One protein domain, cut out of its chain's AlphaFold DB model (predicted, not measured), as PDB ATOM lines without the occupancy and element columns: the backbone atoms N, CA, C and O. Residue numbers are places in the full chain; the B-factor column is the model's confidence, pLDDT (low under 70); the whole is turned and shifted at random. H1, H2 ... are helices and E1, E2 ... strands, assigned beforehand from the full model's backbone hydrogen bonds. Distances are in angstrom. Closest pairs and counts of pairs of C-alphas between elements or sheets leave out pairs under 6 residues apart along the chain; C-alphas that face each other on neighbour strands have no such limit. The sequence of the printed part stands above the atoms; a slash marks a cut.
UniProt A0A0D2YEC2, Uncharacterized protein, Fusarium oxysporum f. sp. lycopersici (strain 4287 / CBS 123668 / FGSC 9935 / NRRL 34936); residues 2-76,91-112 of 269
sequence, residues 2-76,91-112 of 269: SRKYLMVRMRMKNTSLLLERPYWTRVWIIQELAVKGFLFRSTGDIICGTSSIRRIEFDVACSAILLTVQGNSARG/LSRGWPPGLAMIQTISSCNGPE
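This is residues 2 to 76 and 91 to 112 of the 269 residues of an uncharacterized protein of Fusarium oxysporum f. sp. lycopersici (strain 4287 / CBS 123668 / FGSC 9935 / NRRL 34936) (UniProt A0A0D2YEC2). A short helix, H5, forms the core, with the small helices H2 and H3 packed on it and two longer helices, H1 and H4, reaching it from different directions; residues 2 to 11, of which 4 to 11 belong to H1, and residues 67 to 76, of which 67 to 73 belong to H4, stick out as free arms. A small two-stranded hairpin, E1 and E2, leads straight into H4 at the end away from its free arm. The printed part has 97 residues with five named helices and two named strands, in the order H1, H2, H3, E1, E2, H4, H5; the sheet is antiparallel and the class is mostly helix. The whole is compact, with a radius of gyration of the C-alphas of 14.0 A and spans of 40 by 40 by 26 A.

E1 is residues 45 to 48, 9.8 A long, and E2 is residues 51 to 54, 10.6 A long. H4, residues 55 to 73, measures 27.1 A and begins with C-alpha 55 at (-45.786, 37.018, -33.577). H1, residues 4 to 19, measures 22.2 A from C-alpha 4 at (-43.220, 50.744, -15.822). H2 is residues 22 to 25, 5.3 A, and H3 is residues 29 to 34, 8.3 A. H5, residues 97 to 108, measures 16.4 A and ends with C-alpha 108 at (-45.044, 41.486, -48.813).

E1 and E2 form an antiparallel hairpin at 159 degrees, with N 46 and O 53 2.9 A apart and N 53 and O 46 3.0 A apart, within hydrogen-bond range. The C-alphas of Asp 45 in E1 and Arg 55 in H4 are their closest, 4.9 A. H4 touches H5 with residues 59 to 66 alone, about perpendicular at 82 degrees; the closest C-alphas are those of Cys 62 and Leu 99, 6.4 A. H5 is the hub, touching four helices. H3 touches it at a steep tilt of 43 degrees, the same way, closest at the C-alphas of Ala 34 and Ile 105, 5.3 A. H2 touches it at the C-alphas of Trp 24 and Gly 98, 5.1 A. H1 and H5 touch only at their ends, closest at the C-alphas of Leu 19 and Gly 98, 4.2 A, about perpendicular at 82 degrees. H1 and H4 are near each other; H1 and E1 are only just apart, closest at 8.2 A. In H1, H3, H4 and H5 every O i to N i+4 pair is within hydrogen-bond range; H2 is too short for such a pair.

The C-alphas of Ser 2 and Glu 112 are the two farthest apart, 44.1 A. Residues 77 to 90 are not printed, and C-alphas 76 and 91 are 14.4 A apart across the cut. Of the links that are printed whole, H3 to E1 is short and the others are tight. Mean pLDDT of the printed part is 79.8; residues 2 to 16, 71 to 76 and 91 are under 70.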
ATOM      1  N   SER A   2     -41.830  55.808 -12.437       40.97
ATOM      2  CA  SER A   2     -42.246  54.566 -11.770       40.97
ATOM      3  C   SER A   2     -41.930  53.320 -12.608       40.97
ATOM      4  O   SER A   2     -41.910  53.408 -13.833       40.97
ATOM      5  N   ARG A   3     -41.702  52.171 -11.953       30.05
ATOM      6  CA  ARG A   3     -41.249  50.847 -12.460       30.05
ATOM      7  C   ARG A   3     -41.654  50.446 -13.896       30.05
ATOM      8  O   ARG A   3     -40.883  49.754 -14.554       30.05
ATOM      9  N   LYS A   4     -42.799  50.907 -14.415       33.19
ATOM     10  CA  LYS A   4     -43.220  50.744 -15.822       33.19
ATOM     11  C   LYS A   4     -42.194  51.290 -16.827       33.19
ATOM     12  O   LYS A   4     -41.898  50.612 -17.804       33.19
ATOM     13  N   TYR A   5     -41.596  52.454 -16.564       31.61
ATOM     14  CA  TYR A   5     -40.568  53.042 -17.438       31.61
ATOM     15  C   TYR A   5     -39.295  52.186 -17.487       31.61
ATOM     16  O   TYR A   5     -38.730  51.977 -18.555       31.61
ATOM     17  N   LEU A   6     -38.870  51.634 -16.345       29.09
ATOM     18  CA  LEU A   6     -37.692  50.764 -16.261       29.09
ATOM     19  C   LEU A   6     -37.926  49.425 -16.978       29.09
ATOM     20  O   LEU A   6     -37.035  48.933 -17.663       29.09
ATOM     21  N   MET A   7     -39.139  48.872 -16.877       29.98
ATOM     22  CA  MET A   7     -39.522  47.614 -17.525       29.98
ATOM     23  C   MET A   7     -39.636  47.756 -19.050       29.98
ATOM     24  O   MET A   7     -39.173  46.880 -19.778       29.98
ATOM     25  N   VAL A   8     -40.174  48.881 -19.542       37.41
ATOM     26  CA  VAL A   8     -40.169  49.232 -20.974       37.41
ATOM     27  C   VAL A   8     -38.735  49.415 -21.475       37.41
ATOM     28  O   VAL A   8     -38.376  48.863 -22.510       37.41
ATOM     29  N   ARG A   9     -37.877  50.094 -20.703       33.41
ATOM     30  CA  ARG A   9     -36.471  50.336 -21.067       33.41
ATOM     31  C   ARG A   9     -35.612  49.061 -21.047       33.41
ATOM     32  O   ARG A   9     -34.747  48.902 -21.901       33.41
ATOM     33  N   MET A  10     -35.863  48.128 -20.120       32.25
ATOM     34  CA  MET A  10     -35.238  46.794 -20.107       32.25
ATOM     35  C   MET A  10     -35.750  45.900 -21.244       32.25
ATOM     36  O   MET A  10     -34.941  45.249 -21.903       32.25
ATOM     37  N   ARG A  11     -37.062  45.906 -21.535       48.62
ATOM     38  CA  ARG A  11     -37.619  45.200 -22.704       48.62
ATOM     39  C   ARG A  11     -37.024  45.725 -24.011       48.62
ATOM     40  O   ARG A  11     -36.634  44.910 -24.837       48.62
ATOM     41  N   MET A  12     -36.859  47.044 -24.148       45.69
ATOM     42  CA  MET A  12     -36.241  47.664 -25.327       45.69
ATOM     43  C   MET A  12     -34.774  47.248 -25.542       45.69
ATOM     44  O   MET A  12     -34.371  47.006 -26.680       45.69
ATOM     45  N   LYS A  13     -33.981  47.105 -24.466       51.81
ATOM     46  CA  LYS A  13     -32.592  46.605 -24.553       51.81
ATOM     47  C   LYS A  13     -32.506  45.149 -25.021       51.81
ATOM     48  O   LYS A  13     -31.591  44.793 -25.752       51.81
ATOM     49  N   ASN A  14     -33.452  44.302 -24.621       59.56
ATOM     50  CA  ASN A  14     -33.473  42.909 -25.072       59.56
ATOM     51  C   ASN A  14     -33.995  42.787 -26.508       59.56
ATOM     52  O   ASN A  14     -33.497  41.960 -27.272       59.56
ATOM     53  N   THR A  15     -34.954  43.629 -26.907       60.41
ATOM     54  CA  THR A  15     -35.421  43.666 -28.298       60.41
ATOM     55  C   THR A  15     -34.344  44.167 -29.253       60.41
ATOM     56  O   THR A  15     -34.240  43.619 -30.342       60.41
ATOM     57  N   SER A  16     -33.498  45.133 -28.868       66.19
ATOM     58  CA  SER A  16     -32.398  45.578 -29.740       66.19
ATOM     59  C   SER A  16     -31.379  44.462 -29.993       66.19
ATOM     60  O   SER A  16     -31.022  44.222 -31.142       66.19
ATOM     61  N   LEU A  17     -31.003  43.701 -28.960       79.00
ATOM     62  CA  LEU A  17     -30.130  42.528 -29.108       79.00
ATOM     63  C   LEU A  17     -30.770  41.412 -29.947       79.00
ATOM     64  O   LEU A  17     -30.081  40.739 -30.712       79.00
ATOM     65  N   LEU A  18     -32.087  41.208 -29.828       86.81
ATOM     66  CA  LEU A  18     -32.810  40.241 -30.656       86.81
ATOM     67  C   LEU A  18     -32.807  40.656 -32.132       86.81
ATOM     68  O   LEU A  18     -32.581  39.805 -32.986       86.81
ATOM     69  N   LEU A  19     -33.029  41.938 -32.435       88.81
ATOM     70  CA  LEU A  19     -33.115  42.479 -33.800       88.81
ATOM     71  C   LEU A  19     -31.761  42.531 -34.529       88.81
ATOM     72  O   LEU A  19     -31.731  42.684 -35.748       88.81
ATOM     73  N   GLU A  20     -30.652  42.377 -33.810       88.44
ATOM     74  CA  GLU A  20     -29.290  42.334 -34.362       88.44
ATOM     75  C   GLU A  20     -28.797  40.918 -34.683       88.44
ATOM     76  O   GLU A  20     -27.695  40.745 -35.200       88.44
ATOM     77  N   ARG A  21     -29.586  39.879 -34.386       89.88
ATOM     78  CA  ARG A  21     -29.143  38.496 -34.602       89.88
ATOM     79  C   ARG A  21     -28.928  38.185 -36.094       89.88
ATOM     80  O   ARG A  21     -29.778  38.555 -36.907       89.88
ATOM     81  N   PRO A  22     -27.911  37.367 -36.443       90.56
ATOM     82  CA  PRO A  22     -27.663  36.917 -37.820       90.56
ATOM     83  C   PRO A  22     -28.837  36.183 -38.480       90.56
ATOM     84  O   PRO A  22     -28.923  36.114 -39.694       90.56
ATOM     85  N   TYR A  23     -29.775  35.639 -37.697       93.19
ATOM     86  CA  TYR A  23     -31.005  35.053 -38.240       93.19
ATOM     87  C   TYR A  23     -31.725  36.020 -39.193       93.19
ATOM     88  O   TYR A  23     -32.123  35.630 -40.285       93.19
ATOM     89  N   TRP A  24     -31.812  37.299 -38.819       93.88
ATOM     90  CA  TRP A  24     -32.522  38.318 -39.587       93.88
ATOM     91  C   TRP A  24     -31.788  38.776 -40.846       93.88
ATOM     92  O   TRP A  24     -32.382  39.495 -41.643       93.88
ATOM     93  N   THR A  25     -30.515  38.411 -41.033       91.81
ATOM     94  CA  THR A  25     -29.787  38.781 -42.252       91.81
ATOM     95  C   THR A  25     -30.132  37.858 -43.407       91.81
ATOM     96  O   THR A  25     -29.896  38.233 -44.535       91.81
ATOM     97  N   ARG A  26     -30.718  36.682 -43.187       93.31
ATOM     98  CA  ARG A  26     -30.893  35.662 -44.232       93.31
ATOM     99  C   ARG A  26     -32.108  35.953 -45.122       93.31
ATOM    100  O   ARG A  26     -33.221  36.061 -44.618       93.31
ATOM    101  N   VAL A  27     -31.923  35.991 -46.445       93.56
ATOM    102  CA  VAL A  27     -32.999  36.326 -47.407       93.56
ATOM    103  C   VAL A  27     -34.191  35.356 -47.364       93.56
ATOM    104  O   VAL A  27     -35.339  35.780 -47.439       93.56
ATOM    105  N   TRP A  28     -33.948  34.060 -47.149       94.38
ATOM    106  CA  TRP A  28     -35.004  33.034 -47.096       94.38
ATOM    107  C   TRP A  28     -36.012  33.234 -45.961       94.38
ATOM    108  O   TRP A  28     -37.171  32.837 -46.077       94.38
ATOM    109  N   ILE A  29     -35.604  33.925 -44.897       95.31
ATOM    110  CA  ILE A  29     -36.469  34.211 -43.751       95.31
ATOM    111  C   ILE A  29     -37.643  35.115 -44.148       95.31
ATOM    112  O   ILE A  29     -38.702  35.051 -43.526       95.31
ATOM    113  N   ILE A  30     -37.511  35.896 -45.226       95.62
ATOM    114  CA  ILE A  30     -38.617  36.703 -45.747       95.62
ATOM    115  C   ILE A  30     -39.807  35.804 -46.093       95.62
ATOM    116  O   ILE A  30     -40.922  36.110 -45.683       95.62
ATOM    117  N   GLN A  31     -39.588  34.688 -46.800       93.19
ATOM    118  CA  GLN A  31     -40.673  33.775 -47.172       93.19
ATOM    119  C   GLN A  31     -41.300  33.121 -45.945       93.19
ATOM    120  O   GLN A  31     -42.522  33.139 -45.797       93.19
ATOM    121  N   GLU A  32     -40.463  32.589 -45.050       92.81
ATOM    122  CA  GLU A  32     -40.909  31.910 -43.828       92.81
ATOM    123  C   GLU A  32     -41.850  32.796 -43.009       92.81
ATOM    124  O   GLU A  32     -42.899  32.354 -42.534       92.81
ATOM    125  N   LEU A  33     -41.488  34.072 -42.871       94.62
ATOM    126  CA  LEU A  33     -42.236  35.014 -42.060       94.62
ATOM    127  C   LEU A  33     -43.401  35.654 -42.815       94.62
ATOM    128  O   LEU A  33     -44.429  35.890 -42.188       94.62
ATOM    129  N   ALA A  34     -43.269  35.929 -44.117       94.06
ATOM    130  CA  ALA A  34     -44.328  36.548 -44.909       94.06
ATOM    131  C   ALA A  34     -45.531  35.617 -45.094       94.06
ATOM    132  O   ALA A  34     -46.665  36.083 -45.001       94.06
ATOM    133  N   VAL A  35     -45.306  34.307 -45.263       93.00
ATOM    134  CA  VAL A  35     -46.381  33.297 -45.353       93.00
ATOM    135  C   VAL A  35     -47.214  33.234 -44.070       93.00
ATOM    136  O   VAL A  35     -48.397  32.898 -44.106       93.00
ATOM    137  N   LYS A  36     -46.623  33.583 -42.922       94.00
ATOM    138  CA  LYS A  36     -47.313  33.614 -41.627       94.00
ATOM    139  C   LYS A  36     -48.100  34.897 -41.375       94.00
ATOM    140  O   LYS A  36     -48.663  35.019 -40.288       94.00
ATOM    141  N   GLY A  37     -48.190  35.789 -42.359       92.81
ATOM    142  CA  GLY A  37     -48.926  37.043 -42.273       92.81
ATOM    143  C   GLY A  37     -48.138  38.167 -41.603       92.81
ATOM    144  O   GLY A  37     -46.977  38.015 -41.216       92.81
ATOM    145  N   PHE A  38     -48.797  39.317 -41.473       95.00
ATOM    146  CA  PHE A  38     -48.267  40.495 -40.796       95.00
ATOM    147  C   PHE A  38     -49.346  41.159 -39.927       95.00
ATOM    148  O   PHE A  38     -50.524  41.196 -40.303       95.00
ATOM    149  N   LEU A  39     -48.945  41.692 -38.766       93.25
ATOM    150  CA  LEU A  39     -49.823  42.314 -37.767       93.25
ATOM    151  C   LEU A  39     -51.030  41.433 -37.401       93.25
ATOM    152  O   LEU A  39     -50.869  40.345 -36.859       93.25
ATOM    153  N   PHE A  40     -52.254  41.891 -37.675       92.31
ATOM    154  CA  PHE A  40     -53.486  41.198 -37.288       92.31
ATOM    155  C   PHE A  40     -53.672  39.844 -37.988       92.31
ATOM    156  O   PHE A  40     -54.488  39.043 -37.543       92.31
ATOM    157  N   ARG A  41     -52.924  39.582 -39.069       93.38
ATOM    158  CA  ARG A  41     -52.910  38.289 -39.772       93.38
ATOM    159  C   ARG A  41     -51.770  37.378 -39.319       93.38
ATOM    160  O   ARG A  41     -51.670  36.260 -39.813       93.38
ATOM    161  N   SER A  42     -50.905  37.852 -38.427       94.44
ATOM    162  CA  SER A  42     -49.731  37.107 -37.996       94.44
ATOM    163  C   SER A  42     -50.097  35.879 -37.179       94.44
ATOM    164  O   SER A  42     -50.874  35.952 -36.228       94.44
ATOM    165  N   THR A  43     -49.470  34.755 -37.514       94.88
ATOM    166  CA  THR A  43     -49.665  33.470 -36.837       94.88
ATOM    167  C   THR A  43     -48.349  32.915 -36.293       94.88
ATOM    168  O   THR A  43     -47.276  33.150 -36.850       94.88
ATOM    169  N   GLY A  44     -48.440  32.156 -35.199       93.94
ATOM    170  CA  GLY A  44     -47.297  31.517 -34.545       93.94
ATOM    171  C   GLY A  44     -46.532  32.416 -33.572       93.94
ATOM    172  O   GLY A  44     -46.953  33.530 -33.244       93.94
ATOM    173  N   ASP A  45     -45.384  31.906 -33.129       93.44
ATOM    174  CA  ASP A  45     -44.525  32.524 -32.122       93.44
ATOM    175  C   ASP A  45     -43.107  32.731 -32.662       93.44
ATOM    176  O   ASP A  45     -42.591  31.924 -33.437       93.44
ATOM    177  N   ILE A  46     -42.455  33.806 -32.217       91.50
ATOM    178  CA  ILE A  46     -41.013  33.996 -32.378       91.50
ATOM    179  C   ILE A  46     -40.332  33.409 -31.145       91.50
ATOM    180  O   ILE A  46     -40.581  33.849 -30.021       91.50
ATOM    181  N   ILE A  47     -39.461  32.424 -31.360       91.50
ATOM    182  CA  ILE A  47     -38.757  31.701 -30.297       91.50
ATOM    183  C   ILE A  47     -37.268  32.042 -30.356       91.50
ATOM    184  O   ILE A  47     -36.646  32.000 -31.417       91.50
ATOM    185  N   CYS A  48     -36.679  32.368 -29.206       88.94
ATOM    186  CA  CYS A  48     -35.248  32.614 -29.058       88.94
ATOM    187  C   CYS A  48     -34.739  31.955 -27.770       88.94
ATOM    188  O   CYS A  48     -34.888  32.497 -26.672       88.94
ATOM    189  N   GLY A  49     -34.115  30.780 -27.903       88.81
ATOM    190  CA  GLY A  49     -33.694  29.973 -26.756       88.81
ATOM    191  C   GLY A  49     -34.905  29.492 -25.954       88.81
ATOM    192  O   GLY A  49     -35.797  28.864 -26.510       88.81
ATOM    193  N   THR A  50     -34.951  29.811 -24.660       89.44
ATOM    194  CA  THR A  50     -36.063  29.455 -23.756       89.44
ATOM    195  C   THR A  50     -37.187  30.493 -23.716       89.44
ATOM    196  O   THR A  50     -38.162  30.316 -22.992       89.44
ATOM    197  N   SER A  51     -37.049  31.598 -24.451       88.38
ATOM    198  CA  SER A  51     -38.035  32.679 -24.485       88.38
ATOM    199  C   SER A  51     -38.860  32.629 -25.769       88.38
ATOM    200  O   SER A  51     -38.321  32.360 -26.843       88.38
ATOM    201  N   SER A  52     -40.146  32.956 -25.668       91.12
ATOM    202  CA  SER A  52     -41.047  33.111 -26.809       91.12
ATOM    203  C   SER A  52     -41.869  34.395 -26.698       91.12
ATOM    204  O   SER A  52     -42.112  34.916 -25.607       91.12
ATOM    205  N   ILE A  53     -42.274  34.928 -27.846       92.00
ATOM    206  CA  ILE A  53     -43.200  36.054 -27.961       92.00
ATOM    207  C   ILE A  53     -44.176  35.770 -29.100       92.00
ATOM    208  O   ILE A  53     -43.771  35.279 -30.158       92.00
ATOM    209  N   ARG A  54     -45.457  36.099 -28.906       93.38
ATOM    210  CA  ARG A  54     -46.462  35.958 -29.966       93.38
ATOM    211  C   ARG A  54     -46.086  36.825 -31.157       93.38
ATOM    212  O   ARG A  54     -45.716  37.988 -30.979       93.38
ATOM    213  N   ARG A  55     -46.231  36.300 -32.376       93.88
ATOM    214  CA  ARG A  55     -45.786  37.018 -33.577       93.88
ATOM    215  C   ARG A  55     -46.438  38.394 -33.730       93.88
ATOM    216  O   ARG A  55     -45.745  39.362 -34.027       93.88
ATOM    217  N   ILE A  56     -47.735  38.500 -33.447       94.56
ATOM    218  CA  ILE A  56     -48.464  39.776 -33.479       94.56
ATOM    219  C   ILE A  56     -47.879  40.818 -32.513       94.56
ATOM    220  O   ILE A  56     -47.749  41.983 -32.873       94.56
ATOM    221  N   GLU A  57     -47.476  40.415 -31.304       92.69
ATOM    222  CA  GLU A  57     -46.880  41.333 -30.326       92.69
ATOM    223  C   GLU A  57     -45.516  41.833 -30.804       92.69
ATOM    224  O   GLU A  57     -45.199  43.014 -30.659       92.69
ATOM    225  N   PHE A  58     -44.731  40.942 -31.413       92.19
ATOM    226  CA  PHE A  58     -43.447  41.290 -32.008       92.19
ATOM    227  C   PHE A  58     -43.603  42.269 -33.182       92.19
ATOM    228  O   PHE A  58     -42.908  43.286 -33.227       92.19
ATOM    229  N   ASP A  59     -44.550  42.013 -34.087       92.81
ATOM    230  CA  ASP A  59     -44.816  42.878 -35.239       92.81
ATOM    231  C   ASP A  59     -45.327  44.261 -34.808       92.81
ATOM    232  O   ASP A  59     -44.880  45.271 -35.351       92.81
ATOM    233  N   VAL A  60     -46.212  44.331 -33.804       91.56
ATOM    234  CA  VAL A  60     -46.700  45.602 -33.238       91.56
ATOM    235  C   VAL A  60     -45.552  46.391 -32.611       91.56
ATOM    236  O   VAL A  60     -45.420  47.588 -32.875       91.56
ATOM    237  N   ALA A  61     -44.690  45.737 -31.826       89.88
ATOM    238  CA  ALA A  61     -43.535  46.392 -31.214       89.88
ATOM    239  C   ALA A  61     -42.565  46.950 -32.271       89.88
ATOM    240  O   ALA A  61     -42.145  48.104 -32.173       89.88
ATOM    241  N   CYS A  62     -42.250  46.167 -33.306       89.81
ATOM    242  CA  CYS A  62     -41.384  46.608 -34.398       89.81
ATOM    243  C   CYS A  62     -42.030  47.730 -35.224       89.81
ATOM    244  O   CYS A  62     -41.365  48.711 -35.548       89.81
ATOM    245  N   SER A  63     -43.332  47.644 -35.503       88.50
ATOM    246  CA  SER A  63     -44.069  48.680 -36.241       88.50
ATOM    247  C   SER A  63     -44.120  50.004 -35.479       88.50
ATOM    248  O   SER A  63     -43.933  51.063 -36.073       88.50
ATOM    249  N   ALA A  64     -44.294  49.966 -34.154       86.44
ATOM    250  CA  ALA A  64     -44.237  51.164 -33.318       86.44
ATOM    251  C   ALA A  64     -42.851  51.837 -33.371       86.44
ATOM    252  O   ALA A  64     -42.761  53.066 -33.454       86.44
ATOM    253  N   ILE A  65     -41.772  51.044 -33.381       83.06
ATOM    254  CA  ILE A  65     -40.400  51.545 -33.566       83.06
ATOM    255  C   ILE A  65     -40.258  52.212 -34.942       83.06
ATOM    256  O   ILE A  65     -39.808  53.355 -35.014       83.06
ATOM    257  N   LEU A  66     -40.687  51.542 -36.017       81.75
ATOM    258  CA  LEU A  66     -40.610  52.059 -37.390       81.75
ATOM    259  C   LEU A  66     -41.351  53.396 -37.553       81.75
ATOM    260  O   LEU A  66     -40.777  54.355 -38.073       81.75
ATOM    261  N   LEU A  67     -42.585  53.489 -37.050       80.56
ATOM    262  CA  LEU A  67     -43.398  54.708 -37.117       80.56
ATOM    263  C   LEU A  67     -42.762  55.876 -36.353       80.56
ATOM    264  O   LEU A  67     -42.778  57.011 -36.829       80.56
ATOM    265  N   THR A  68     -42.151  55.603 -35.196       76.94
ATOM    266  CA  THR A  68     -41.460  56.626 -34.394       76.94
ATOM    267  C   THR A  68     -40.258  57.204 -35.151       76.94
ATOM    268  O   THR A  68     -40.047  58.417 -35.180       76.94
ATOM    269  N   VAL A  69     -39.487  56.346 -35.821       72.06
ATOM    270  CA  VAL A  69     -38.298  56.737 -36.593       72.06
ATOM    271  C   VAL A  69     -38.671  57.552 -37.831       72.06
ATOM    272  O   VAL A  69     -38.049  58.582 -38.109       72.06
ATOM    273  N   GLN A  70     -39.714  57.133 -38.552       70.06
ATOM    274  CA  GLN A  70     -40.228  57.851 -39.720       70.06
ATOM    275  C   GLN A  70     -40.804  59.222 -39.339       70.06
ATOM    276  O   GLN A  70     -40.483  60.222 -39.982       70.06
ATOM    277  N   GLY A  71     -41.591  59.291 -38.260       65.00
ATOM    278  CA  GLY A  71     -42.183  60.540 -37.772       65.00
ATOM    279  C   GLY A  71     -41.144  61.582 -37.345       65.00
ATOM    280  O   GLY A  71     -41.311  62.766 -37.631       65.00
ATOM    281  N   ASN A  72     -40.043  61.150 -36.726       60.00
ATOM    282  CA  ASN A  72     -38.946  62.047 -36.353       60.00
ATOM    283  C   ASN A  72     -38.116  62.498 -37.567       60.00
ATOM    284  O   ASN A  72     -37.709  63.656 -37.628       60.00
ATOM    285  N   SER A  73     -37.919  61.626 -38.563       56.59
ATOM    286  CA  SER A  73     -37.206  61.977 -39.805       56.59
ATOM    287  C   SER A  73     -37.949  63.043 -40.626       56.59
ATOM    288  O   SER A  73     -37.322  63.897 -41.246       56.59
ATOM    289  N   ALA A  74     -39.286  63.041 -40.589       52.34
ATOM    290  CA  ALA A  74     -40.127  64.023 -41.279       52.34
ATOM    291  C   ALA A  74     -40.137  65.419 -40.622       52.34
ATOM    292  O   ALA A  74     -40.534  66.390 -41.262       52.34
ATOM    293  N   ARG A  75     -39.708  65.544 -39.357       55.56
ATOM    294  CA  ARG A  75     -39.753  66.809 -38.597       55.56
ATOM    295  C   ARG A  75     -38.522  67.705 -38.766       55.56
ATOM    296  O   ARG A  75     -38.494  68.784 -38.185       55.56
ATOM    297  N   GLY A  76     -37.564  67.307 -39.606       48.00
ATOM    298  CA  GLY A  76     -36.351  68.072 -39.888       48.00
ATOM    299  C   GLY A  76     -35.357  68.027 -38.726       48.00
ATOM    300  O   GLY A  76     -35.688  68.303 -37.575       48.00
ATOM    301  N   LEU A  91     -29.250  55.845 -35.646       68.44
ATOM    302  CA  LEU A  91     -28.256  56.757 -36.220       68.44
ATOM    303  C   LEU A  91     -26.821  56.370 -35.840       68.44
ATOM    304  O   LEU A  91     -25.911  56.537 -36.643       68.44
ATOM    305  N   SER A  92     -26.610  55.849 -34.628       70.81
ATOM    306  CA  SER A  92     -25.270  55.487 -34.142       70.81
ATOM    307  C   SER A  92     -24.815  54.082 -34.542       70.81
ATOM    308  O   SER A  92     -23.634  53.882 -34.809       70.81
ATOM    309  N   ARG A  93     -25.722  53.098 -34.567       71.25
ATOM    310  CA  ARG A  93     -25.395  51.673 -34.776       71.25
ATOM    311  C   ARG A  93     -25.816  51.146 -36.147       71.25
ATOM    312  O   ARG A  93     -25.476  50.019 -36.492       71.25
ATOM    313  N   GLY A  94     -26.530  51.954 -36.928       73.44
ATOM    314  CA  GLY A  94     -27.128  51.548 -38.192       73.44
ATOM    315  C   GLY A  94     -28.494  50.886 -38.012       73.44
ATOM    316  O   GLY A  94     -28.991  50.685 -36.903       73.44
ATOM    317  N   TRP A  95     -29.126  50.564 -39.139       80.38
ATOM    318  CA  TRP A  95     -30.459  49.969 -39.161       80.38
ATOM    319  C   TRP A  95     -30.414  48.476 -38.791       80.38
ATOM    320  O   TRP A  95     -29.807  47.703 -39.536       80.38
ATOM    321  N   PRO A  96     -31.077  48.029 -37.705       86.44
ATOM    322  CA  PRO A  96     -31.071  46.626 -37.304       86.44
ATOM    323  C   PRO A  96     -31.657  45.705 -38.391       86.44
ATOM    324  O   PRO A  96     -32.743  46.001 -38.910       86.44
ATOM    325  N   PRO A  97     -31.016  44.563 -38.705       89.38
ATOM    326  CA  PRO A  97     -31.525  43.603 -39.688       89.38
ATOM    327  C   PRO A  97     -32.948  43.116 -39.391       89.38
ATOM    328  O   PRO A  97     -33.760  43.009 -40.304       89.38
ATOM    329  N   GLY A  98     -33.301  42.906 -38.119       91.31
ATOM    330  CA  GLY A  98     -34.651  42.502 -37.725       91.31
ATOM    331  C   GLY A  98     -35.720  43.553 -38.037       91.31
ATOM    332  O   GLY A  98     -36.810  43.200 -38.478       91.31
ATOM    333  N   LEU A  99     -35.413  44.849 -37.889       89.31
ATOM    334  CA  LEU A  99     -36.351  45.909 -38.284       89.31
ATOM    335  C   LEU A  99     -36.494  45.990 -39.801       89.31
ATOM    336  O   LEU A  99     -37.597  46.217 -40.292       89.31
ATOM    337  N   ALA A 100     -35.403  45.780 -40.544       89.06
ATOM    338  CA  ALA A 100     -35.483  45.663 -41.996       89.06
ATOM    339  C   ALA A 100     -36.349  44.473 -42.416       89.06
ATOM    340  O   ALA A 100     -37.195  44.634 -43.284       89.06
ATOM    341  N   MET A 101     -36.195  43.314 -41.766       93.81
ATOM    342  CA  MET A 101     -37.005  42.124 -42.042       93.81
ATOM    343  C   MET A 101     -38.493  42.419 -41.861       93.81
ATOM    344  O   MET A 101     -39.294  42.133 -42.747       93.81
ATOM    345  N   ILE A 102     -38.869  43.056 -40.750       92.50
ATOM    346  CA  ILE A 102     -40.262  43.439 -40.504       92.50
ATOM    347  C   ILE A 102     -40.775  44.443 -41.539       92.50
ATOM    348  O   ILE A 102     -41.892  44.289 -42.034       92.50
ATOM    349  N   GLN A 103     -39.965  45.434 -41.915       89.69
ATOM    350  CA  GLN A 103     -40.324  46.378 -42.970       89.69
ATOM    351  C   GLN A 103     -40.572  45.661 -44.309       89.69
ATOM    352  O   GLN A 103     -41.580  45.920 -44.961       89.69
ATOM    353  N   THR A 104     -39.708  44.717 -44.688       91.88
ATOM    354  CA  THR A 104     -39.869  43.905 -45.902       91.88
ATOM    355  C   THR A 104     -41.128  43.041 -45.847       91.88
ATOM    356  O   THR A 104     -41.898  43.022 -46.803       91.88
ATOM    357  N   ILE A 105     -41.399  42.375 -44.722       94.12
ATOM    358  CA  ILE A 105     -42.604  41.545 -44.547       94.12
ATOM    359  C   ILE A 105     -43.881  42.380 -44.649       94.12
ATOM    360  O   ILE A 105     -44.867  41.910 -45.223       94.12
ATOM    361  N   SER A 106     -43.859  43.612 -44.133       91.50
ATOM    362  CA  SER A 106     -44.961  44.559 -44.299       91.50
ATOM    363  C   SER A 106     -45.223  44.860 -45.777       91.50
ATOM    364  O   SER A 106     -46.384  44.922 -46.170       91.50
ATOM    365  N   SER A 107     -44.177  45.018 -46.597       89.31
ATOM    366  CA  SER A 107     -44.313  45.201 -48.050       89.31
ATOM    367  C   SER A 107     -44.851  43.949 -48.755       89.31
ATOM    368  O   SER A 107     -45.609  44.075 -49.711       89.31
ATOM    369  N   CYS A 108     -44.519  42.747 -48.272       92.31
ATOM    370  CA  CYS A 108     -45.044  41.486 -48.813       92.31
ATOM    371  C   CYS A 108     -46.529  41.252 -48.501       92.31
ATOM    372  O   CYS A 108     -47.208  40.548 -49.242       92.31
ATOM    373  N   ASN A 109     -47.026  41.807 -47.393       91.81
ATOM    374  CA  ASN A 109     -48.385  41.589 -46.884       91.81
ATOM    375  C   ASN A 109     -49.324  42.784 -47.133       91.81
ATOM    376  O   ASN A 109     -50.317  42.956 -46.420       91.81
ATOM    377  N   GLY A 110     -49.006  43.615 -48.130       87.38
ATOM    378  CA  GLY A 110     -49.882  44.684 -48.601       87.38
ATOM    379  C   GLY A 110     -51.206  44.167 -49.193       87.38
ATOM    380  O   GLY A 110     -51.421  42.958 -49.302       87.38
ATOM    381  N   PRO A 111     -52.126  45.075 -49.571       85.06
ATOM    382  CA  PRO A 111     -53.376  44.696 -50.236       85.06
ATOM    383  C   PRO A 111     -53.130  44.013 -51.590       85.06
ATOM    384  O   PRO A 111     -53.867  43.104 -51.960       85.06
ATOM    385  N   GLU A 112     -52.070  44.418 -52.285       89.00
ATOM    386  CA  GLU A 112     -51.601  43.819 -53.529       89.00
ATOM    387  C   GLU A 112     -50.249  43.143 -53.298       89.00
ATOM    388  O   GLU A 112     -49.439  43.608 -52.488       89.00
TER     389      GLU A 112